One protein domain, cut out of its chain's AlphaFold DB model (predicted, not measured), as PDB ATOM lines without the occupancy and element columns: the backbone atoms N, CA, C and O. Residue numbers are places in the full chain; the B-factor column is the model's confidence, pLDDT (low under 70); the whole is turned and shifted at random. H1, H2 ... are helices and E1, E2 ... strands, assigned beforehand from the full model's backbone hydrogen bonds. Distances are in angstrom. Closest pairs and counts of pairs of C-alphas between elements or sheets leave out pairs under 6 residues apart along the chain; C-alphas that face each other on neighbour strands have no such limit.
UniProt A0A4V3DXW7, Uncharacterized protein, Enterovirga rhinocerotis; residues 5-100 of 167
ATOM      1  N   GLU A   5       0.831  33.232 -13.531       59.62
ATOM      2  CA  GLU A   5      -0.586  33.387 -13.895       59.62
ATOM      3  C   GLU A   5      -1.357  34.232 -12.870       59.62
ATOM      4  O   GLU A   5      -2.225  35.020 -13.240       59.62
ATOM      5  N   GLU A   6      -1.036  34.104 -11.580       63.84
ATOM      6  CA  GLU A   6      -1.622  34.925 -10.513       63.84
ATOM      7  C   GLU A   6      -1.213  36.393 -10.662       63.84
ATOM      8  O   GLU A   6      -2.050  37.283 -10.511       63.84
ATOM      9  N   LEU A   7       0.042  36.647 -11.046       63.25
ATOM     10  CA  LEU A   7       0.533  37.997 -11.324       63.25
ATOM     11  C   LEU A   7      -0.110  38.609 -12.576       63.25
ATOM     12  O   LEU A   7      -0.419  39.798 -12.573       63.25
ATOM     13  N   LEU A   8      -0.353  37.814 -13.623       62.12
ATOM     14  CA  LEU A   8      -1.068  38.275 -14.820       62.12
ATOM     15  C   LEU A   8      -2.527  38.625 -14.505       62.12
ATOM     16  O   LEU A   8      -2.985  39.705 -14.865       62.12
ATOM     17  N   ARG A   9      -3.232  37.777 -13.747       70.00
ATOM     18  CA  ARG A   9      -4.599  38.081 -13.285       70.00
ATOM     19  C   ARG A   9      -4.646  39.332 -12.415       70.00
ATOM     20  O   ARG A   9      -5.599  40.102 -12.494       70.00
ATOM     21  N   LEU A  10      -3.637  39.535 -11.569       68.44
ATOM     22  CA  LEU A  10      -3.531  40.739 -10.755       68.44
ATOM     23  C   LEU A  10      -3.325  41.985 -11.630       68.44
ATOM     24  O   LEU A  10      -3.976  42.998 -11.389       68.44
ATOM     25  N   ALA A  11      -2.481  41.905 -12.661       65.38
ATOM     26  CA  ALA A  11      -2.292  42.996 -13.616       65.38
ATOM     27  C   ALA A  11      -3.599  43.339 -14.351       65.38
ATOM     28  O   ALA A  11      -3.988  44.504 -14.370       65.38
ATOM     29  N   GLU A  12      -4.334  42.337 -14.843       71.94
ATOM     30  CA  GLU A  12      -5.644  42.534 -15.484       71.94
ATOM     31  C   GLU A  12      -6.662  43.201 -14.542       71.94
ATOM     32  O   GLU A  12      -7.392  44.108 -14.947       71.94
ATOM     33  N   LYS A  13      -6.698  42.800 -13.261       72.25
ATOM     34  CA  LYS A  13      -7.553  43.443 -12.246       72.25
ATOM     35  C   LYS A  13      -7.195  44.916 -12.044       72.25
ATOM     36  O   LYS A  13      -8.097  45.743 -11.924       72.25
ATOM     37  N   VAL A  14      -5.902  45.236 -11.992       71.12
ATOM     38  CA  VAL A  14      -5.410  46.616 -11.844       71.12
ATOM     39  C   VAL A  14      -5.751  47.455 -13.072       71.12
ATOM     40  O   VAL A  14      -6.243  48.570 -12.916       71.12
ATOM     41  N   GLU A  15      -5.568  46.921 -14.277       67.38
ATOM     42  CA  GLU A  15      -5.910  47.610 -15.528       67.38
ATOM     43  C   GLU A  15      -7.422  47.836 -15.686       67.38
ATOM     44  O   GLU A  15      -7.850  48.857 -16.225       67.38
ATOM     45  N   GLY A  16      -8.245  46.913 -15.184       70.31
ATOM     46  CA  GLY A  16      -9.705  47.027 -15.197       70.31
ATOM     47  C   GLY A  16     -10.296  47.934 -14.110       70.31
ATOM     48  O   GLY A  16     -11.500  48.220 -14.147       70.31
ATOM     49  N   ALA A  17      -9.497  48.381 -13.136       74.06
ATOM     50  CA  ALA A  17      -9.973  49.183 -12.015       74.06
ATOM     51  C   ALA A  17     -10.369  50.601 -12.467       74.06
ATOM     52  O   ALA A  17      -9.628  51.297 -13.155       74.06
ATOM     53  N   LYS A  18     -11.557  51.061 -12.053       75.44
ATOM     54  CA  LYS A  18     -12.115  52.376 -12.445       75.44
ATOM     55  C   LYS A  18     -11.933  53.470 -11.389       75.44
ATOM     56  O   LYS A  18     -12.456  54.571 -11.547       75.44
ATOM     57  N   GLY A  19     -11.237  53.166 -10.300       70.50
ATOM     58  CA  GLY A  19     -11.037  54.057  -9.164       70.50
ATOM     59  C   GLY A  19     -10.265  53.363  -8.048       70.50
ATOM     60  O   GLY A  19      -9.789  52.243  -8.224       70.50
ATOM     61  N   ALA A  20     -10.154  54.037  -6.905       74.00
ATOM     62  CA  ALA A  20      -9.471  53.487  -5.742       74.00
ATOM     63  C   ALA A  20     -10.181  52.222  -5.228       74.00
ATOM     64  O   ALA A  20     -11.384  52.244  -4.962       74.00
ATOM     65  N   ASP A  21      -9.415  51.152  -5.050       84.25
ATOM     66  CA  ASP A  21      -9.847  49.859  -4.532       84.25
ATOM     67  C   ASP A  21      -8.821  49.355  -3.507       84.25
ATOM     68  O   ASP A  21      -7.696  48.959  -3.818       84.25
ATOM     69  N   ARG A  22      -9.233  49.392  -2.241       85.19
ATOM     70  CA  ARG A  22      -8.385  49.074  -1.092       85.19
ATOM     71  C   ARG A  22      -8.149  47.578  -0.912       85.19
ATOM     72  O   ARG A  22      -7.094  47.191  -0.407       85.19
ATOM     73  N   ASP A  23      -9.097  46.743  -1.331       86.88
ATOM     74  CA  ASP A  23      -8.910  45.291  -1.330       86.88
ATOM     75  C   ASP A  23      -7.920  44.911  -2.440       86.88
ATOM     76  O   ASP A  23      -7.035  44.081  -2.217       86.88
ATOM     77  N   LEU A  24      -7.977  45.591  -3.591       83.81
ATOM     78  CA  LEU A  24      -6.990  45.430  -4.658       83.81
ATOM     79  C   LEU A  24      -5.591  45.904  -4.237       83.81
ATOM     80  O   LEU A  24      -4.612  45.210  -4.510       83.81
ATOM     81  N   ASP A  25      -5.476  47.019  -3.509       79.06
ATOM     82  CA  ASP A  25      -4.197  47.440  -2.915       79.06
ATOM     83  C   ASP A  25      -3.609  46.351  -2.012       79.06
ATOM     84  O   ASP A  25      -2.399  46.110  -2.008       79.06
ATOM     85  N   ALA A  26      -4.471  45.689  -1.238       85.44
ATOM     86  CA  ALA A  26      -4.077  44.622  -0.334       85.44
ATOM     87  C   ALA A  26      -3.617  43.372  -1.097       85.44
ATOM     88  O   ALA A  26      -2.608  42.781  -0.709       85.44
ATOM     89  N   GLU A  27      -4.297  43.007  -2.189       86.88
ATOM     90  CA  GLU A  27      -3.869  41.929  -3.092       86.88
ATOM     91  C   GLU A  27      -2.495  42.229  -3.707       86.88
ATOM     92  O   GLU A  27      -1.587  41.404  -3.600       86.88
ATOM     93  N   VAL A  28      -2.301  43.433  -4.262       79.69
ATOM     94  CA  VAL A  28      -1.022  43.848  -4.864       79.69
ATOM     95  C   VAL A  28       0.107  43.790  -3.841       79.69
ATOM     96  O   VAL A  28       1.160  43.196  -4.084       79.69
ATOM     97  N   MET A  29      -0.109  44.379  -2.667       79.31
ATOM     98  CA  MET A  29       0.891  44.377  -1.604       79.31
ATOM     99  C   MET A  29       1.197  42.960  -1.113       79.31
ATOM    100  O   MET A  29       2.359  42.646  -0.837       79.31
ATOM    101  N   PHE A  30       0.186  42.098  -1.012       84.50
ATOM    102  CA  PHE A  30       0.376  40.710  -0.623       84.50
ATOM    103  C   PHE A  30       1.229  39.950  -1.637       84.50
ATOM    104  O   PHE A  30       2.271  39.407  -1.267       84.50
ATOM    105  N   ASP A  31       0.843  39.951  -2.909       81.12
ATOM    106  CA  ASP A  31       1.496  39.122  -3.924       81.12
ATOM    107  C   ASP A  31       2.959  39.544  -4.159       81.12
ATOM    108  O   ASP A  31       3.819  38.701  -4.434       81.12
ATOM    109  N   VAL A  32       3.273  40.831  -3.957       72.94
ATOM    110  CA  VAL A  32       4.632  41.375  -4.110       72.94
ATOM    111  C   VAL A  32       5.496  41.169  -2.858       72.94
ATOM    112  O   VAL A  32       6.661  40.773  -2.970       72.94
ATOM    113  N   PHE A  33       4.965  41.432  -1.658       73.75
ATOM    114  CA  PHE A  33       5.785  41.567  -0.443       73.75
ATOM    115  C   PHE A  33       5.563  40.490   0.614       73.75
ATOM    116  O   PHE A  33       6.371  40.400   1.546       73.75
ATOM    117  N   ALA A  34       4.509  39.680   0.510       81.56
ATOM    118  CA  ALA A  34       4.236  38.660   1.509       81.56
ATOM    119  C   ALA A  34       5.258  37.521   1.436       81.56
ATOM    120  O   ALA A  34       5.653  37.020   0.369       81.56
ATOM    121  N   ARG A  35       5.665  37.061   2.616       80.94
ATOM    122  CA  ARG A  35       6.355  35.788   2.793       80.94
ATOM    123  C   ARG A  35       5.585  34.920   3.774       80.94
ATOM    124  O   ARG A  35       5.274  35.404   4.864       80.94
ATOM    125  N   PRO A  36       5.278  33.667   3.398       85.75
ATOM    126  CA  PRO A  36       4.621  32.742   4.302       85.75
ATOM    127  C   PRO A  36       5.534  32.458   5.492       85.75
ATOM    128  O   PRO A  36       6.750  32.319   5.337       85.75
ATOM    129  N   VAL A  37       4.941  32.359   6.676       84.25
ATOM    130  CA  VAL A  37       5.627  31.945   7.900       84.25
ATOM    131  C   VAL A  37       4.863  30.829   8.586       84.25
ATOM    132  O   VAL A  37       3.633  30.767   8.526       84.25
ATOM    133  N   GLY A  38       5.620  29.953   9.246       83.12
ATOM    134  CA  GLY A  38       5.090  28.786   9.936       83.12
ATOM    135  C   GLY A  38       4.415  27.781   9.001       83.12
ATOM    136  O   GLY A  38       4.350  27.953   7.785       83.12
ATOM    137  N   LYS A  39       3.916  26.701   9.598       87.56
ATOM    138  CA  LYS A  39       3.128  25.680   8.912       87.56
ATOM    139  C   LYS A  39       1.937  25.317   9.787       87.56
ATOM    140  O   LYS A  39       2.114  24.945  10.945       87.56
ATOM    141  N   ALA A  40       0.742  25.475   9.244       87.25
ATOM    142  CA  ALA A  40      -0.510  25.131   9.891       87.25
ATOM    143  C   ALA A  40      -0.861  23.644   9.654       87.25
ATOM    144  O   ALA A  40      -0.318  23.017   8.738       87.25
ATOM    145  N   PRO A  41      -1.768  23.059  10.463       87.12
ATOM    146  CA  PRO A  41      -2.174  21.653  10.328       87.12
ATOM    147  C   PRO A  41      -2.803  21.299   8.976       87.12
ATOM    148  O   PRO A  41      -2.730  20.152   8.551       87.12
ATOM    149  N   ASP A  42      -3.389  22.281   8.287       87.06
ATOM    150  CA  ASP A  42      -3.976  22.132   6.951       87.06
ATOM    151  C   ASP A  42      -2.937  22.172   5.814       87.06
ATOM    152  O   ASP A  42      -3.290  22.139   4.639       87.06
ATOM    153  N   GLY A  43      -1.648  22.254   6.154       85.75
ATOM    154  CA  GLY A  43      -0.544  22.288   5.202       85.75
ATOM    155  C   GLY A  43      -0.200  23.680   4.669       85.75
ATOM    156  O   GLY A  43       0.863  23.819   4.063       85.75
ATOM    157  N   GLY A  44      -1.027  24.700   4.927       87.44
ATOM    158  CA  GLY A  44      -0.752  26.090   4.555       87.44
ATOM    159  C   GLY A  44       0.130  26.829   5.573       87.44
ATOM    160  O   GLY A  44       0.540  26.253   6.584       87.44
ATOM    161  N   PRO A  45       0.441  28.116   5.349       88.44
ATOM    162  CA  PRO A  45       1.159  28.925   6.330       88.44
ATOM    163  C   PRO A  45       0.283  29.253   7.548       88.44
ATOM    164  O   PRO A  45      -0.946  29.176   7.490       88.44
ATOM    165  N   THR A  46       0.899  29.649   8.663       85.56
ATOM    166  CA  THR A  46       0.153  30.211   9.807       85.56
ATOM    167  C   THR A  46      -0.137  31.701   9.618       85.56
ATOM    168  O   THR A  46      -1.104  32.225  10.165       85.56
ATOM    169  N   GLY A  47       0.668  32.392   8.811       86.12
ATOM    170  CA  GLY A  47       0.470  33.793   8.458       86.12
ATOM    171  C   GLY A  47       1.562  34.297   7.527       86.12
ATOM    172  O   GLY A  47       2.288  33.507   6.918       86.12
ATOM    173  N   TYR A  48       1.683  35.619   7.431       86.31
ATOM    174  CA  TYR A  48       2.599  36.263   6.497       86.31
ATOM    175  C   TYR A  48       3.329  37.440   7.133       86.31
ATOM    176  O   TYR A  48       2.752  38.216   7.900       86.31
ATOM    177  N   VAL A  49       4.593  37.601   6.752       83.62
ATOM    178  CA  VAL A  49       5.437  38.753   7.098       83.62
ATOM    179  C   VAL A  49       5.809  39.530   5.839       83.62
ATOM    180  O   VAL A  49       5.787  38.985   4.736       83.62
ATOM    181  N   SER A  50       6.138  40.810   6.004       70.31
ATOM    182  CA  SER A  50       6.567  41.675   4.902       70.31
ATOM    183  C   SER A  50       8.084  41.611   4.737       70.31
ATOM    184  O   SER A  50       8.827  41.654   5.719       70.31
ATOM    185  N   ILE A  51       8.564  41.533   3.497       58.47
ATOM    186  CA  ILE A  51       9.998  41.621   3.195       58.47
ATOM    187  C   ILE A  51      10.452  43.076   3.327       58.47
ATOM    188  O   ILE A  51       9.903  43.961   2.679       58.47
ATOM    189  N   GLY A  52      11.498  43.313   4.120       51.50
ATOM    190  CA  GLY A  52      12.156  44.621   4.229       51.50
ATOM    191  C   GLY A  52      11.863  45.399   5.513       51.50
ATOM    192  O   GLY A  52      12.509  46.413   5.749       51.50
ATOM    193  N   SER A  53      10.969  44.923   6.388       49.44
ATOM    194  CA  SER A  53      10.703  45.584   7.678       49.44
ATOM    195  C   SER A  53      11.762  45.316   8.753       49.44
ATOM    196  O   SER A  53      11.680  45.906   9.826       49.44
ATOM    197  N   GLY A  54      12.722  44.411   8.517       43.41
ATOM    198  CA  GLY A  54      13.776  44.043   9.477       43.41
ATOM    199  C   GLY A  54      13.279  43.344  10.753       43.41
ATOM    200  O   GLY A  54      14.078  42.748  11.469       43.41
ATOM    201  N   SER A  55      11.972  43.357  11.024       45.19
ATOM    202  CA  SER A  55      11.351  42.695  12.161       45.19
ATOM    203  C   SER A  55      10.364  41.626  11.691       45.19
ATOM    204  O   SER A  55       9.302  41.906  11.133       45.19
ATOM    205  N   ALA A  56      10.710  40.367  11.967       45.31
ATOM    206  CA  ALA A  56       9.819  39.212  11.822       45.31
ATOM    207  C   ALA A  56       8.631  39.245  12.809       45.31
ATOM    208  O   ALA A  56       7.761  38.381  12.760       45.31
ATOM    209  N   SER A  57       8.595  40.229  13.716       45.88
ATOM    210  CA  SER A  57       7.577  40.376  14.757       45.88
ATOM    211  C   SER A  57       6.311  41.104  14.306       45.88
ATOM    212  O   SER A  57       5.327  41.093  15.046       45.88
ATOM    213  N   TRP A  58       6.292  41.726  13.120       53.38
ATOM    214  CA  TRP A  58       5.117  42.466  12.654       53.38
ATOM    215  C   TRP A  58       4.385  41.756  11.516       53.38
ATOM    216  O   TRP A  58       4.851  41.701  10.378       53.38
ATOM    217  N   ALA A  59       3.204  41.228  11.850       70.25
ATOM    218  CA  ALA A  59       2.317  40.531  10.930       70.25
ATOM    219  C   ALA A  59       1.906  41.434   9.755       70.25
ATOM    220  O   ALA A  59       1.411  42.552   9.942       70.25
ATOM    221  N   PHE A  60       2.107  40.919   8.544       83.19
ATOM    222  CA  PHE A  60       1.661  41.529   7.294       83.19
ATOM    223  C   PHE A  60       0.254  41.057   6.926       83.19
ATOM    224  O   PHE A  60      -0.595  41.865   6.552       83.19
ATOM    225  N   GLY A  61      -0.009  39.766   7.140       87.38
ATOM    226  CA  GLY A  61      -1.334  39.174   7.039       87.38
ATOM    227  C   GLY A  61      -1.493  37.998   7.998       87.38
ATOM    228  O   GLY A  61      -0.538  37.258   8.247       87.38
ATOM    229  N   MET A  62      -2.694  37.822   8.542       88.62
ATOM    230  CA  MET A  62      -3.053  36.693   9.404       88.62
ATOM    231  C   MET A  62      -4.027  35.774   8.671       88.62
ATOM    232  O   MET A  62      -5.040  36.245   8.157       88.62
ATOM    233  N   ARG A  63      -3.716  34.476   8.621       90.94
ATOM    234  CA  ARG A  63      -4.493  33.472   7.885       90.94
ATOM    235  C   ARG A  63      -5.535  32.809   8.790       90.94
ATOM    236  O   ARG A  63      -5.216  32.402   9.904       90.94
ATOM    237  N   PHE A  64      -6.755  32.651   8.283       91.00
ATOM    238  CA  PHE A  64      -7.891  32.043   8.981       91.00
ATOM    239  C   PHE A  64      -8.537  30.933   8.133       91.00
ATOM    240  O   PHE A  64      -9.481  31.192   7.380       91.00
ATOM    241  N   PRO A  65      -8.052  29.683   8.236       90.75
ATOM    242  CA  PRO A  65      -8.631  28.550   7.516       90.75
ATOM    243  C   PRO A  65     -10.084  28.274   7.920       90.75
ATOM    244  O   PRO A  65     -10.438  28.341   9.100       90.75
ATOM    245  N   GLY A  66     -10.933  27.952   6.938       90.25
ATOM    246  CA  GLY A  66     -12.345  27.612   7.160       90.25
ATOM    247  C   GLY A  66     -13.222  28.770   7.653       90.25
ATOM    248  O   GLY A  66     -14.328  28.532   8.137       90.25
ATOM    249  N   LYS A  67     -12.731  30.012   7.579       91.75
ATOM    250  CA  LYS A  67     -13.495  31.232   7.877       91.75
ATOM    251  C   LYS A  67     -13.835  31.970   6.592       91.75
ATOM    252  O   LYS A  67     -13.157  31.808   5.583       91.75
ATOM    253  N   ASP A  68     -14.866  32.803   6.659       90.44
ATOM    254  CA  ASP A  68     -15.303  33.653   5.557       90.44
ATOM    255  C   ASP A  68     -15.151  35.149   5.895       90.44
ATOM    256  O   ASP A  68     -14.822  35.553   7.019       90.44
ATOM    257  N   ARG A  69     -15.397  36.002   4.895       88.44
ATOM    258  CA  ARG A  69     -15.340  37.463   5.052       88.44
ATOM    259  C   ARG A  69     -16.352  37.981   6.085       88.44
ATOM    260  O   ARG A  69     -16.090  39.004   6.719       88.44
ATOM    261  N   ALA A  70     -17.494  37.312   6.264       87.44
ATOM    262  CA  ALA A  70     -18.522  37.724   7.220       87.44
ATOM    263  C   ALA A  70     -18.060  37.503   8.667       87.44
ATOM    264  O   ALA A  70     -18.226  38.390   9.508       87.44
ATOM    265  N   TRP A  71     -17.398  36.379   8.934       89.06
ATOM    266  CA  TRP A  71     -16.772  36.071  10.213       89.06
ATOM    267  C   TRP A  71     -15.725  37.123  10.592       89.06
ATOM    268  O   TRP A  71     -15.755  37.639  11.710       89.06
ATOM    269  N   VAL A  72     -14.854  37.518   9.654       85.12
ATOM    270  CA  VAL A  72     -13.836  38.559   9.905       85.12
ATOM    271  C   VAL A  72     -14.485  39.908  10.221       85.12
ATOM    272  O   VAL A  72     -14.079  40.578  11.172       85.12
ATOM    273  N   LYS A  73     -15.522  40.299   9.469       81.50
ATOM    274  CA  LYS A  73     -16.273  41.541   9.725       81.50
ATOM    275  C   LYS A  73     -16.947  41.532  11.098       81.50
ATOM    276  O   LYS A  73     -16.937  42.555  11.780       81.50
ATOM    277  N   ALA A  74     -17.495  40.394  11.520       83.38
ATOM    278  CA  ALA A  74     -18.084  40.242  12.846       83.38
ATOM    279  C   ALA A  74     -17.024  40.332  13.958       83.38
ATOM    280  O   ALA A  74     -17.233  41.047  14.933       83.38
ATOM    281  N   ALA A  75     -15.868  39.684  13.784       80.50
ATOM    282  CA  ALA A  75     -14.775  39.691  14.759       80.50
ATOM    283  C   ALA A  75     -14.091  41.066  14.908       80.50
ATOM    284  O   ALA A  75     -13.598  41.401  15.981       80.50
ATOM    285  N   ARG A  76     -14.059  41.885  13.848       74.69
ATOM    286  CA  ARG A  76     -13.411  43.214  13.840       74.69
ATOM    287  C   ARG A  76     -14.302  44.358  14.322       74.69
ATOM    288  O   ARG A  76     -13.799  45.472  14.453       74.69
ATOM    289  N   LYS A  77     -15.583  44.108  14.616       59.84
ATOM    290  CA  LYS A  77     -16.565  45.139  15.002       59.84
ATOM    291  C   LYS A  77     -16.150  45.960  16.240       59.84
ATOM    292  O   LYS A  77     -16.624  47.078  16.395       59.84
ATOM    293  N   GLU A  78     -15.231  45.449  17.062       54.22
ATOM    294  CA  GLU A  78     -14.680  46.131  18.247       54.22
ATOM    295  C   GLU A  78     -13.353  46.880  18.001       54.22
ATOM    296  O   GLU A  78     -12.952  47.702  18.818       54.22
ATOM    297  N   ALA A  79     -12.657  46.634  16.886       58.19
ATOM    298  CA  ALA A  79     -11.233  46.965  16.749       58.19
ATOM    299  C   ALA A  79     -10.914  48.257  15.969       58.19
ATOM    300  O   ALA A  79      -9.748  48.468  15.653       58.19
ATOM    301  N   GLY A  80     -11.909  49.095  15.649       53.94
ATOM    302  CA  GLY A  80     -11.728  50.452  15.103       53.94
ATOM    303  C   GLY A  80     -10.636  50.592  14.030       53.94
ATOM    304  O   GLY A  80      -9.527  51.026  14.323       53.94
ATOM    305  N   GLY A  81     -10.931  50.241  12.776       68.06
ATOM    306  CA  GLY A  81      -9.986  50.424  11.672       68.06
ATOM    307  C   GLY A  81     -10.438  49.785  10.363       68.06
ATOM    308  O   GLY A  81     -11.367  48.977  10.330       68.06
ATOM    309  N   GLU A  82      -9.754  50.142   9.275       80.44
ATOM    310  CA  GLU A  82      -9.978  49.547   7.957       80.44
ATOM    311  C   GLU A  82      -9.716  48.031   8.003       80.44
ATOM    312  O   GLU A  82      -8.709  47.562   8.551       80.44
ATOM    313  N   THR A  83     -10.652  47.256   7.456       86.12
ATOM    314  CA  THR A  83     -10.600  45.792   7.427       86.12
ATOM    315  C   THR A  83     -10.400  45.340   5.992       86.12
ATOM    316  O   THR A  83     -11.357  45.295   5.226       86.12
ATOM    317  N   LEU A  84      -9.149  45.022   5.658       88.19
ATOM    318  CA  LEU A  84      -8.730  44.561   4.338       88.19
ATOM    319  C   LEU A  84      -8.583  43.047   4.354       88.19
ATOM    320  O   LEU A  84      -7.876  42.500   5.210       88.19
ATOM    321  N   VAL A  85      -9.279  42.372   3.448       90.81
ATOM    322  CA  VAL A  85      -9.403  40.914   3.473       90.81
ATOM    323  C   VAL A  85      -9.229  40.356   2.072       90.81
ATOM    324  O   VAL A  85      -9.945  40.748   1.154       90.81
ATOM    325  N   ILE A  86      -8.317  39.399   1.931       91.31
ATOM    326  CA  ILE A  86      -8.034  38.728   0.661       91.31
ATOM    327  C   ILE A  86      -8.175  37.211   0.804       91.31
ATOM    328  O   ILE A  86      -8.137  36.669   1.910       91.31
ATOM    329  N   ASP A  87      -8.300  36.529  -0.329       90.56
ATOM    330  CA  ASP A  87      -8.396  35.073  -0.420       90.56
ATOM    331  C   ASP A  87      -7.073  34.503  -0.953       90.56
ATOM    332  O   ASP A  87      -6.711  34.752  -2.108       90.56
ATOM    333  N   ARG A  88      -6.321  33.773  -0.116       88.75
ATOM    334  CA  ARG A  88      -5.008  33.189  -0.463       88.75
ATOM    335  C   ARG A  88      -4.768  31.877   0.288       88.75
ATOM    336  O   ARG A  88      -5.229  31.695   1.412       88.75
ATOM    337  N   ASP A  89      -4.055  30.942  -0.340       84.19
ATOM    338  CA  ASP A  89      -3.726  29.625   0.236       84.19
ATOM    339  C   ASP A  89      -4.953  28.883   0.818       84.19
ATOM    340  O   ASP A  89      -4.912  28.327   1.921       84.19
ATOM    341  N   GLY A  90      -6.081  28.934   0.094       86.44
ATOM    342  CA  GLY A  90      -7.344  28.291   0.482       86.44
ATOM    343  C   GLY A  90      -7.995  28.858   1.750       86.44
ATOM    344  O   GLY A  90      -8.823  28.184   2.362       86.44
ATOM    345  N   ALA A  91      -7.606  30.058   2.179       90.94
ATOM    346  CA  ALA A  91      -8.089  30.677   3.403       90.94
ATOM    347  C   ALA A  91      -8.260  32.191   3.251       90.94
ATOM    348  O   ALA A  91      -7.692  32.836   2.368       90.94
ATOM    349  N   ILE A  92      -9.015  32.763   4.184       92.44
ATOM    350  CA  ILE A  92      -9.104  34.206   4.333       92.44
ATOM    351  C   ILE A  92      -7.838  34.725   5.011       92.44
ATOM    352  O   ILE A  92      -7.409  34.196   6.040       92.44
ATOM    353  N   VAL A  93      -7.269  35.792   4.461       91.38
ATOM    354  CA  VAL A  93      -6.141  36.511   5.047       91.38
ATOM    355  C   VAL A  93      -6.580  37.922   5.415       91.38
ATOM    356  O   VAL A  93      -6.948  38.722   4.555       91.38
ATOM    357  N   LEU A  94      -6.537  38.231   6.711       90.81
ATOM    358  CA  LEU A  94      -6.722  39.589   7.217       90.81
ATOM    359  C   LEU A  94      -5.410  40.350   7.063       90.81
ATOM    360  O   LEU A  94      -4.410  39.998   7.695       90.81
ATOM    361  N   MET A  95      -5.432  41.400   6.256       89.19
ATOM    362  CA  MET A  95      -4.266  42.225   5.971       89.19
ATOM    363  C   MET A  95      -4.122  43.347   6.997       89.19
ATOM    364  O   MET A  95      -5.099  43.924   7.481       89.19
ATOM    365  N   ASN A  96      -2.877  43.676   7.327       85.12
ATOM    366  CA  ASN A  96      -2.573  44.806   8.193       85.12
ATOM    367  C   ASN A  96      -2.697  46.116   7.403       85.12
ATOM    368  O   ASN A  96      -1.768  46.491   6.691       85.12
ATOM    369  N   SER A  97      -3.820  46.824   7.543       81.44
ATOM    370  CA  SER A  97      -4.121  48.044   6.774       81.44
ATOM    371  C   SER A  97      -3.077  49.154   6.912       81.44
ATOM    372  O   SER A  97      -2.819  49.859   5.941       81.44
ATOM    373  N   LEU A  98      -2.366  49.248   8.044       78.06
ATOM    374  CA  LEU A  98      -1.256  50.200   8.229       78.06
ATOM    375  C   LEU A  98      -0.068  49.944   7.285       78.06
ATOM    376  O   LEU A  98       0.811  50.790   7.139       78.06
ATOM    377  N   ARG A  99      -0.005  48.756   6.678       75.12
ATOM    378  CA  ARG A  99       1.037  48.341   5.733       75.12
ATOM    379  C   ARG A  99       0.572  48.371   4.284       75.12
ATOM    380  O   ARG A  99       1.385  48.090   3.409       75.12
ATOM    381  N   ILE A 100      -0.696  48.694   4.042       76.19
ATOM    382  CA  ILE A 100      -1.286  48.725   2.708       76.19
ATOM    383  C   ILE A 100      -1.488  50.189   2.311       76.19
ATOM    384  O   ILE A 100      -2.523  50.770   2.642       76.19
TER     385      ILE A 100
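What this domain is: This is residues 5 to 100 of the 167 residues of an uncharacterized protein of Enterovirga rhinocerotis (UniProt A0A4V3DXW7). A strongly twisted sheet of five strands, curled like part of a barrel, has helix H2 across one face; H1 packs on H2 away from the sheet, and short H3 is over E5. The printed 96 residues, mixed in class, hold H1 H2 E1 E2 E3 H3 E4 E5 along the chain, the sheet running E1 E2 E3 E5 E4, all antiparallel. It is compact, radius of gyration of the C-alphas 13.5 A, spanning 36 by 29 by 27 A.

How they stand to each other: H1, residues 5 to 15, and H2, residues 22 to 33, form a helical hairpin and touch, closest C-alphas Leu 10 and Val 28 at 7.1 A, opposite ways at a steep tilt of 38 degrees. E1, residues 34 to 37, E2, residues 47 to 50, and E3, residues 59 to 64, form a meander, each strand the antiparallel neighbour of the one before; N 35 and O 49, and N 60 and O 48, are within hydrogen-bond range at 2.9 A. H3, residues 69 to 75, precedes the hairpin of E4, residues 84 to 88, and E5, residues 91 to 95, where N 93 and O 86 are 2.8 A apart. Between E3 and E5, N 64 and O 92 are 2.8 A apart. E3, H3 and E4 form a split strand-helix-strand unit, its two strands running the same way with E5 between them, its crossover right-handed. H2 and the sheet make two layers, a helix on one face, at a height over the sheet of 8.2 A; H2 runs across the strands, at 84 degrees to E5 on the local plane. H3 is over E5, slantwise at 52 degrees on the local plane; the closest C-alphas are Arg 69 and Ile 92, 7.1 A. In H1, H2 and H3 every O i to N i+4 pair is within hydrogen-bond range.

Where its parts are: H1 begins at C-alpha 5 (-0.586, 33.387, -13.895) and is 15.3 A long; H2 is 16.0 A and E3 13.4 A. E5 ends at C-alpha 95 (-4.266, 42.225, 5.971).

The domain as a whole: The C-alphas farthest apart, Lys 18 and Pro 41, are 39.5 A apart. The printed part has no cut and no long link; residues 15 to 21 and 74 to 80 stand free. Mean pLDDT of the printed part is 77.8; residues 5 to 8, 10 to 11, 15, 51 to 58 and 77 to 81 are under 70.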